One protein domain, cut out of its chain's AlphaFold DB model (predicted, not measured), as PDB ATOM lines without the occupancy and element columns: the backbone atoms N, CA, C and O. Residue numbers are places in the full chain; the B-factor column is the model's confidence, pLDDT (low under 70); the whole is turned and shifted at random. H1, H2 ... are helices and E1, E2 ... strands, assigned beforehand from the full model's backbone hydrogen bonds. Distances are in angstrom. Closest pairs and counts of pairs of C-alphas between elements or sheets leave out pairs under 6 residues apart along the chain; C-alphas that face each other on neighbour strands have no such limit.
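This is residues 5 to 67 of the 208 residues of an uncharacterized protein of Proteiniclasticum ruminis (UniProt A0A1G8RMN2). This is a loose, elongated run of chain with little regular structure: helix H1 at one end, a small strand hairpin E1-E2 toward the other, and short helix H2 off to one side between them. Long links join these separate parts. The 63 printed residues run H1, E1, E2, H2, a mixed class with 24 residues in named elements; E1 and E2 form an antiparallel sheet. The radius of gyration of the C-alphas is 13.7 A, and the spans are 41 by 24 by 17 A.

H1, residues 5 to 15, is apart from E2, residues 39 to 41, and from H2, residues 56 to 62. E1, residues 31 to 33, is apart from H2. E1 and E2 form a hairpin, antiparallel at 150 degrees, with N 32 and O 40 within hydrogen-bond range at 2.8 A. In H1 and H2 every O i to N i+4 pair is within hydrogen-bond range.

H1 begins at C-alpha 5 (164.057, 225.780, 248.151) and is 15.3 A long. E1 measures 7.0 A and E2 7.1 A. H2, 10.1 A long, ends at C-alpha 62 (179.585, 250.425, 251.830).

The C-alphas farthest apart, of Pro 17 and Asp 36, are 43.1 A apart. The printed part has no cut. Links H1 to E1 and E2 to H2 are long. Residues 48 to 52 have pLDDT under 70.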
ATOM      1  N   SER A   5     164.983 225.006 248.991       94.50
ATOM      2  CA  SER A   5     164.057 225.780 248.151       94.50
ATOM      3  C   SER A   5     163.939 227.253 248.560       94.50
ATOM      4  O   SER A   5     163.676 228.113 247.731       94.50
ATOM      5  N   GLU A   6     164.109 227.564 249.845       95.06
ATOM      6  CA  GLU A   6     164.060 228.942 250.348       95.06
ATOM      7  C   GLU A   6     165.366 229.678 250.035       95.06
ATOM      8  O   GLU A   6     165.325 230.843 249.654       95.06
ATOM      9  N   TRP A   7     166.511 228.986 250.094       96.00
ATOM     10  CA  TRP A   7     167.765 229.510 249.542       96.00
ATOM     11  C   TRP A   7     167.631 229.788 248.044       96.00
ATOM     12  O   TRP A   7     167.978 230.872 247.581       96.00
ATOM     13  N   GLY A   8     167.088 228.824 247.290       96.00
ATOM     14  CA  GLY A   8     166.846 228.957 245.854       96.00
ATOM     15  C   GLY A   8     165.970 230.162 245.517       96.00
ATOM     16  O   GLY A   8     166.309 230.925 244.619       96.00
ATOM     17  N   ALA A   9     164.902 230.400 246.282       95.25
ATOM     18  CA  ALA A   9     164.051 231.576 246.109       95.25
ATOM     19  C   ALA A   9     164.829 232.898 246.253       95.25
ATOM     20  O   ALA A   9     164.674 233.791 245.421       95.25
ATOM     21  N   VAL A  10     165.695 233.011 247.267       95.88
ATOM     22  CA  VAL A  10     166.544 234.200 247.457       95.88
ATOM     23  C   VAL A  10     167.575 234.327 246.330       95.88
ATOM     24  O   VAL A  10     167.759 235.419 245.803       95.88
ATOM     25  N   ALA A  11     168.202 233.224 245.912       96.50
ATOM     26  CA  ALA A  11     169.173 233.211 244.816       96.50
ATOM     27  C   ALA A  11     168.553 233.644 243.476       96.50
ATOM     28  O   ALA A  11     169.127 234.453 242.747       96.50
ATOM     29  N   TYR A  12     167.340 233.173 243.174       96.56
ATOM     30  CA  TYR A  12     166.606 233.606 241.989       96.56
ATOM     31  C   TYR A  12     166.180 235.065 242.057       96.56
ATOM     32  O   TYR A  12     166.303 235.780 241.064       96.56
ATOM     33  N   LEU A  13     165.701 235.529 243.214       95.88
ATOM     34  CA  LEU A  13     165.376 236.940 243.388       95.88
ATOM     35  C   LEU A  13     166.619 237.804 243.159       95.88
ATOM     36  O   LEU A  13     166.522 238.802 242.448       95.88
ATOM     37  N   ALA A  14     167.774 237.380 243.676       97.19
ATOM     38  CA  ALA A  14     169.031 238.103 243.535       97.19
ATOM     39  C   ALA A  14     169.465 238.276 242.078       97.19
ATOM     40  O   ALA A  14     169.911 239.352 241.710       97.19
ATOM     41  N   THR A  15     169.287 237.264 241.228       95.69
ATOM     42  CA  THR A  15     169.621 237.385 239.797       95.69
ATOM     43  C   THR A  15     168.522 238.074 238.972       95.69
ATOM     44  O   THR A  15     168.764 238.527 237.857       95.69
ATOM     45  N   SER A  16     167.298 238.179 239.499       95.38
ATOM     46  CA  SER A  16     166.171 238.784 238.780       95.38
ATOM     47  C   SER A  16     166.328 240.303 238.582       95.38
ATOM     48  O   SER A  16     167.071 240.941 239.334       95.38
ATOM     49  N   PRO A  17     165.532 240.922 237.685       95.56
ATOM     50  CA  PRO A  17     165.467 242.383 237.545       95.56
ATOM     51  C   PRO A  17     165.031 243.133 238.815       95.56
ATOM     52  O   PRO A  17     165.187 244.346 238.903       95.56
ATOM     53  N   TYR A  18     164.459 242.429 239.799       93.31
ATOM     54  CA  TYR A  18     164.066 242.995 241.094       93.31
ATOM     55  C   TYR A  18     165.150 242.847 242.175       93.31
ATOM     56  O   TYR A  18     164.994 243.393 243.267       93.31
ATOM     57  N   GLY A  19     166.210 242.085 241.895       96.19
ATOM     58  CA  GLY A  19     167.385 241.941 242.748       96.19
ATOM     59  C   GLY A  19     168.545 242.755 242.195       96.19
ATOM     60  O   GLY A  19     168.614 243.961 242.405       96.19
ATOM     61  N   ARG A  20     169.459 242.077 241.501       96.00
ATOM     62  CA  ARG A  20     170.689 242.642 240.932       96.00
ATOM     63  C   ARG A  20     170.736 242.599 239.404       96.00
ATOM     64  O   ARG A  20     171.776 242.906 238.837       96.00
ATOM     65  N   ASP A  21     169.645 242.212 238.743       95.75
ATOM     66  CA  ASP A  21     169.509 242.223 237.277       95.75
ATOM     67  C   ASP A  21     170.670 241.515 236.550       95.75
ATOM     68  O   ASP A  21     171.340 242.064 235.679       95.75
ATOM     69  N   GLY A  22     170.962 240.282 236.974       93.56
ATOM     70  CA  GLY A  22     172.053 239.468 236.429       93.56
ATOM     71  C   GLY A  22     173.461 239.829 236.918       93.56
ATOM     72  O   GLY A  22     174.415 239.162 236.523       93.56
ATOM     73  N   VAL A  23     173.623 240.839 237.780       95.50
ATOM     74  CA  VAL A  23     174.903 241.109 238.453       95.50
ATOM     75  C   VAL A  23     175.060 240.166 239.645       95.50
ATOM     76  O   VAL A  23     174.204 240.098 240.526       95.50
ATOM     77  N   GLU A  24     176.173 239.445 239.691       94.25
ATOM     78  CA  GLU A  24     176.481 238.515 240.775       94.25
ATOM     79  C   GLU A  24     176.552 239.211 242.152       94.25
ATOM     80  O   GLU A  24     176.833 240.408 242.264       94.25
ATOM     81  N   VAL A  25     176.249 238.456 243.212       95.81
ATOM     82  CA  VAL A  25     176.440 238.896 244.599       95.81
ATOM     83  C   VAL A  25     177.912 238.729 244.957       95.81
ATOM     84  O   VAL A  25     178.415 237.609 244.958       95.81
ATOM     85  N   SER A  26     178.587 239.818 245.314       94.25
ATOM     86  CA  SER A  26     179.992 239.763 245.722       94.25
ATOM     87  C   SER A  26     180.171 238.914 246.978       94.25
ATOM     88  O   SER A  26     179.425 239.056 247.951       94.25
ATOM     89  N   ALA A  27     181.194 238.061 246.980       93.50
ATOM     90  CA  ALA A  27     181.512 237.229 248.129       93.50
ATOM     91  C   ALA A  27     181.926 238.066 249.351       93.50
ATOM     92  O   ALA A  27     182.622 239.081 249.244       93.50
ATOM     93  N   ASN A  28     181.516 237.615 250.534       92.56
ATOM     94  CA  ASN A  28     182.018 238.098 251.810       92.56
ATOM     95  C   ASN A  28     183.259 237.313 252.228       92.56
ATOM     96  O   ASN A  28     183.171 236.202 252.751       92.56
ATOM     97  N   LEU A  29     184.428 237.911 252.006       91.12
ATOM     98  CA  LEU A  29     185.718 237.309 252.348       91.12
ATOM     99  C   LEU A  29     186.336 237.900 253.622       91.12
ATOM    100  O   LEU A  29     187.475 237.593 253.976       91.12
ATOM    101  N   THR A  30     185.578 238.721 254.349       89.31
ATOM    102  CA  THR A  30     186.066 239.392 255.551       89.31
ATOM    103  C   THR A  30     185.812 238.566 256.804       89.31
ATOM    104  O   THR A  30     184.691 238.156 257.118       89.31
ATOM    105  N   LYS A  31     186.886 238.375 257.571       86.44
ATOM    106  CA  LYS A  31     186.881 237.710 258.874       86.44
ATOM    107  C   LYS A  31     187.583 238.564 259.918       86.44
ATOM    108  O   LYS A  31     188.501 239.316 259.605       86.44
ATOM    109  N   THR A  32     187.183 238.395 261.167       84.19
ATOM    110  CA  THR A  32     187.817 239.018 262.325       84.19
ATOM    111  C   THR A  32     188.146 237.966 263.373       84.19
ATOM    112  O   THR A  32     187.473 236.936 263.463       84.19
ATOM    113  N   THR A  33     189.179 238.226 264.167       85.75
ATOM    114  CA  THR A  33     189.553 237.389 265.308       85.75
ATOM    115  C   THR A  33     189.072 238.065 266.583       85.75
ATOM    116  O   THR A  33     189.464 239.190 266.887       85.75
ATOM    117  N   LEU A  34     188.204 237.377 267.319       82.88
ATOM    118  CA  LEU A  34     187.688 237.821 268.606       82.88
ATOM    119  C   LEU A  34     188.775 237.731 269.687       82.88
ATOM    120  O   LEU A  34     189.792 237.057 269.527       82.88
ATOM    121  N   ALA A  35     188.547 238.399 270.819       87.75
ATOM    122  CA  ALA A  35     189.501 238.441 271.932       87.75
ATOM    123  C   ALA A  35     189.815 237.055 272.534       87.75
ATOM    124  O   ALA A  35     190.874 236.875 273.131       87.75
ATOM    125  N   ASP A  36     188.918 236.082 272.364       87.06
ATOM    126  CA  ASP A  36     189.108 234.688 272.781       87.06
ATOM    127  C   ASP A  36     189.881 233.832 271.753       87.06
ATOM    128  O   ASP A  36     190.087 232.640 271.970       87.06
ATOM    129  N   GLY A  37     190.329 234.434 270.644       82.75
ATOM    130  CA  GLY A  37     191.057 233.770 269.560       82.75
ATOM    131  C   GLY A  37     190.166 233.153 268.478       82.75
ATOM    132  O   GLY A  37     190.686 232.655 267.479       82.75
ATOM    133  N   THR A  38     188.840 233.203 268.625       81.88
ATOM    134  CA  THR A  38     187.901 232.664 267.632       81.88
ATOM    135  C   THR A  38     187.878 233.540 266.383       81.88
ATOM    136  O   THR A  38     187.726 234.754 266.471       81.88
ATOM    137  N   THR A  39     187.989 232.936 265.198       81.31
ATOM    138  CA  THR A  39     187.805 233.647 263.922       81.31
ATOM    139  C   THR A  39     186.352 233.545 263.467       81.31
ATOM    140  O   THR A  39     185.817 232.442 263.376       81.31
ATOM    141  N   THR A  40     185.724 234.677 263.149       80.75
ATOM    142  CA  THR A  40     184.344 234.757 262.643       80.75
ATOM    143  C   THR A  40     184.274 235.613 261.386       80.75
ATOM    144  O   THR A  40     185.056 236.550 261.231       80.75
ATOM    145  N   SER A  41     183.327 235.322 260.498       86.06
ATOM    146  CA  SER A  41     182.970 236.235 259.413       86.06
ATOM    147  C   SER A  41     182.304 237.493 259.960       86.06
ATOM    148  O   SER A  41     181.732 237.489 261.055       86.06
ATOM    149  N   VAL A  42     182.373 238.569 259.185       86.50
ATOM    150  CA  VAL A  42     181.747 239.852 259.515       86.50
ATOM    151  C   VAL A  42     180.674 240.116 258.478       86.50
ATOM    152  O   VAL A  42     181.002 240.249 257.302       86.50
ATOM    153  N   THR A  43     179.410 240.188 258.889       87.50
ATOM    154  CA  THR A  43     178.308 240.493 257.967       87.50
ATOM    155  C   THR A  43     178.544 241.812 257.254       87.50
ATOM    156  O   THR A  43     178.885 242.805 257.899       87.50
ATOM    157  N   ALA A  44     178.347 241.808 255.933       85.56
ATOM    158  CA  ALA A  44     178.622 242.963 255.081       85.56
ATOM    159  C   ALA A  44     180.049 243.507 255.290       85.56
ATOM    160  O   ALA A  44     180.257 244.714 255.372       85.56
ATOM    161  N   GLY A  45     181.021 242.608 255.470       82.50
ATOM    162  CA  GLY A  45     182.403 242.956 255.785       82.50
ATOM    163  C   GLY A  45     183.260 243.300 254.567       82.50
ATOM    164  O   GLY A  45     184.422 243.644 254.747       82.50
ATOM    165  N   GLY A  46     182.731 243.196 253.347       79.81
ATOM    166  CA  GLY A  46     183.486 243.454 252.118       79.81
ATOM    167  C   GLY A  46     184.409 242.301 251.709       79.81
ATOM    168  O   GLY A  46     184.218 241.148 252.123       79.81
ATOM    169  N   ASN A  47     185.383 242.592 250.847       78.19
ATOM    170  CA  ASN A  47     186.242 241.591 250.215       78.19
ATOM    171  C   ASN A  47     187.632 241.501 250.873       78.19
ATOM    172  O   ASN A  47     188.665 241.796 250.268       78.19
ATOM    173  N   GLY A  48     187.668 241.132 252.156       66.00
ATOM    174  CA  GLY A  48     188.881 240.752 252.893       66.00
ATOM    175  C   GLY A  48     189.759 241.904 253.399       66.00
ATOM    176  O   GLY A  48     190.374 241.765 254.456       66.00
ATOM    177  N   THR A  49     189.821 243.033 252.687       53.94
ATOM    178  CA  THR A  49     190.605 244.225 253.094       53.94
ATOM    179  C   THR A  49     189.762 245.462 253.377       53.94
ATOM    180  O   THR A  49     190.289 246.448 253.897       53.94
ATOM    181  N   ASP A  50     188.461 245.399 253.096       55.31
ATOM    182  CA  ASP A  50     187.530 246.463 253.441       55.31
ATOM    183  C   ASP A  50     187.438 246.517 254.965       55.31
ATOM    184  O   ASP A  50     187.007 245.574 255.631       55.31
ATOM    185  N   GLY A  51     187.976 247.595 255.533       54.31
ATOM    186  CA  GLY A  51     188.005 247.786 256.974       54.31
ATOM    187  C   GLY A  51     186.612 247.611 257.576       54.31
ATOM    188  O   GLY A  51     185.606 247.986 256.974       54.31
ATOM    189  N   LEU A  52     186.562 247.055 258.787       66.31
ATOM    190  CA  LEU A  52     185.334 246.985 259.575       66.31
ATOM    191  C   LEU A  52     184.718 248.382 259.653       66.31
ATOM    192  O   LEU A  52     185.348 249.309 260.171       66.31
ATOM    193  N   ALA A  53     183.505 248.539 259.130       71.62
ATOM    194  CA  ALA A  53     182.823 249.817 259.220       71.62
ATOM    195  C   ALA A  53     182.575 250.177 260.695       71.62
ATOM    196  O   ALA A  53     182.368 249.303 261.540       71.62
ATOM    197  N   SER A  54     182.587 251.473 261.011       75.31
ATOM    198  CA  SER A  54     182.392 251.970 262.379       75.31
ATOM    199  C   SER A  54     181.022 251.627 262.955       75.31
ATOM    200  O   SER A  54     180.875 251.518 264.173       75.31
ATOM    201  N   THR A  55     180.020 251.468 262.092       82.88
ATOM    202  CA  THR A  55     178.660 251.103 262.477       82.88
ATOM    203  C   THR A  55     178.096 250.023 261.549       82.88
ATOM    204  O   THR A  55     178.529 249.909 260.400       82.88
ATOM    205  N   PRO A  56     177.093 249.245 262.000       81.81
ATOM    206  CA  PRO A  56     176.409 248.286 261.136       81.81
ATOM    207  C   PRO A  56     175.797 248.926 259.885       81.81
ATOM    208  O   PRO A  56     175.856 248.338 258.813       81.81
ATOM    209  N   GLN A  57     175.242 250.137 260.000       85.38
ATOM    210  CA  GLN A  57     174.638 250.833 258.863       85.38
ATOM    211  C   GLN A  57     175.690 251.183 257.805       85.38
ATOM    212  O   GLN A  57     175.477 250.908 256.626       85.38
ATOM    213  N   ASP A  58     176.844 251.701 258.231       85.00
ATOM    214  CA  ASP A  58     177.954 252.004 257.323       85.00
ATOM    215  C   ASP A  58     178.435 250.734 256.600       85.00
ATOM    216  O   ASP A  58     178.736 250.777 255.409       85.00
ATOM    217  N   ALA A  59     178.475 249.585 257.291       85.69
ATOM    218  CA  ALA A  59     178.867 248.308 256.685       85.69
ATOM    219  C   ALA A  59     177.905 247.904 255.561       85.69
ATOM    220  O   ALA A  59     178.338 247.588 254.452       85.69
ATOM    221  N   LEU A  60     176.594 247.968 255.820       90.44
ATOM    222  CA  LEU A  60     175.575 247.661 254.815       90.44
ATOM    223  C   LEU A  60     175.654 248.629 253.631       90.44
ATOM    224  O   LEU A  60     175.510 248.204 252.483       90.44
ATOM    225  N   GLU A  61     175.884 249.917 253.896       90.56
ATOM    226  CA  GLU A  61     175.936 250.954 252.867       90.56
ATOM    227  C   GLU A  61     177.171 250.868 251.971       90.56
ATOM    228  O   GLU A  61     177.054 251.072 250.760       90.56
ATOM    229  N   ASN A  62     178.325 250.548 252.554       90.06
ATOM    230  CA  ASN A  62     179.585 250.425 251.830       90.06
ATOM    231  C   ASN A  62     179.673 249.107 251.053       90.06
ATOM    232  O   ASN A  62     180.271 249.073 249.984       90.06
ATOM    233  N   ASN A  63     179.023 248.045 251.540       92.00
ATOM    234  CA  ASN A  63     179.129 246.698 250.975       92.00
ATOM    235  C   ASN A  63     177.823 246.209 250.328       92.00
ATOM    236  O   ASN A  63     177.506 245.020 250.355       92.00
ATOM    237  N   LYS A  64     177.057 247.114 249.703       93.75
ATOM    238  CA  LYS A  64     175.804 246.796 248.980       93.75
ATOM    239  C   LYS A  64     175.980 245.744 247.882       93.75
ATOM    240  O   LYS A  64     175.012 245.083 247.507       93.75
ATOM    241  N   ASP A  65     177.193 245.545 247.377       93.56
ATOM    242  CA  ASP A  65     177.465 244.504 246.386       93.56
ATOM    243  C   ASP A  65     177.384 243.081 246.942       93.56
ATOM    244  O   ASP A  65     177.106 242.146 246.197       93.56
ATOM    245  N   GLN A  66     177.494 242.925 248.261       93.81
ATOM    246  CA  GLN A  66     177.292 241.656 248.968       93.81
ATOM    247  C   GLN A  66     175.819 241.397 249.318       93.81
ATOM    248  O   GLN A  66     175.463 240.336 249.835       93.81
ATOM    249  N   SER A  67     174.952 242.374 249.052       95.69
ATOM    250  CA  SER A  67     173.511 242.249 249.214       95.69
ATOM    251  C   SER A  67     172.884 241.597 247.994       95.69
ATOM    252  O   SER A  67     173.175 241.961 246.855       95.69
TER     253      SER A  67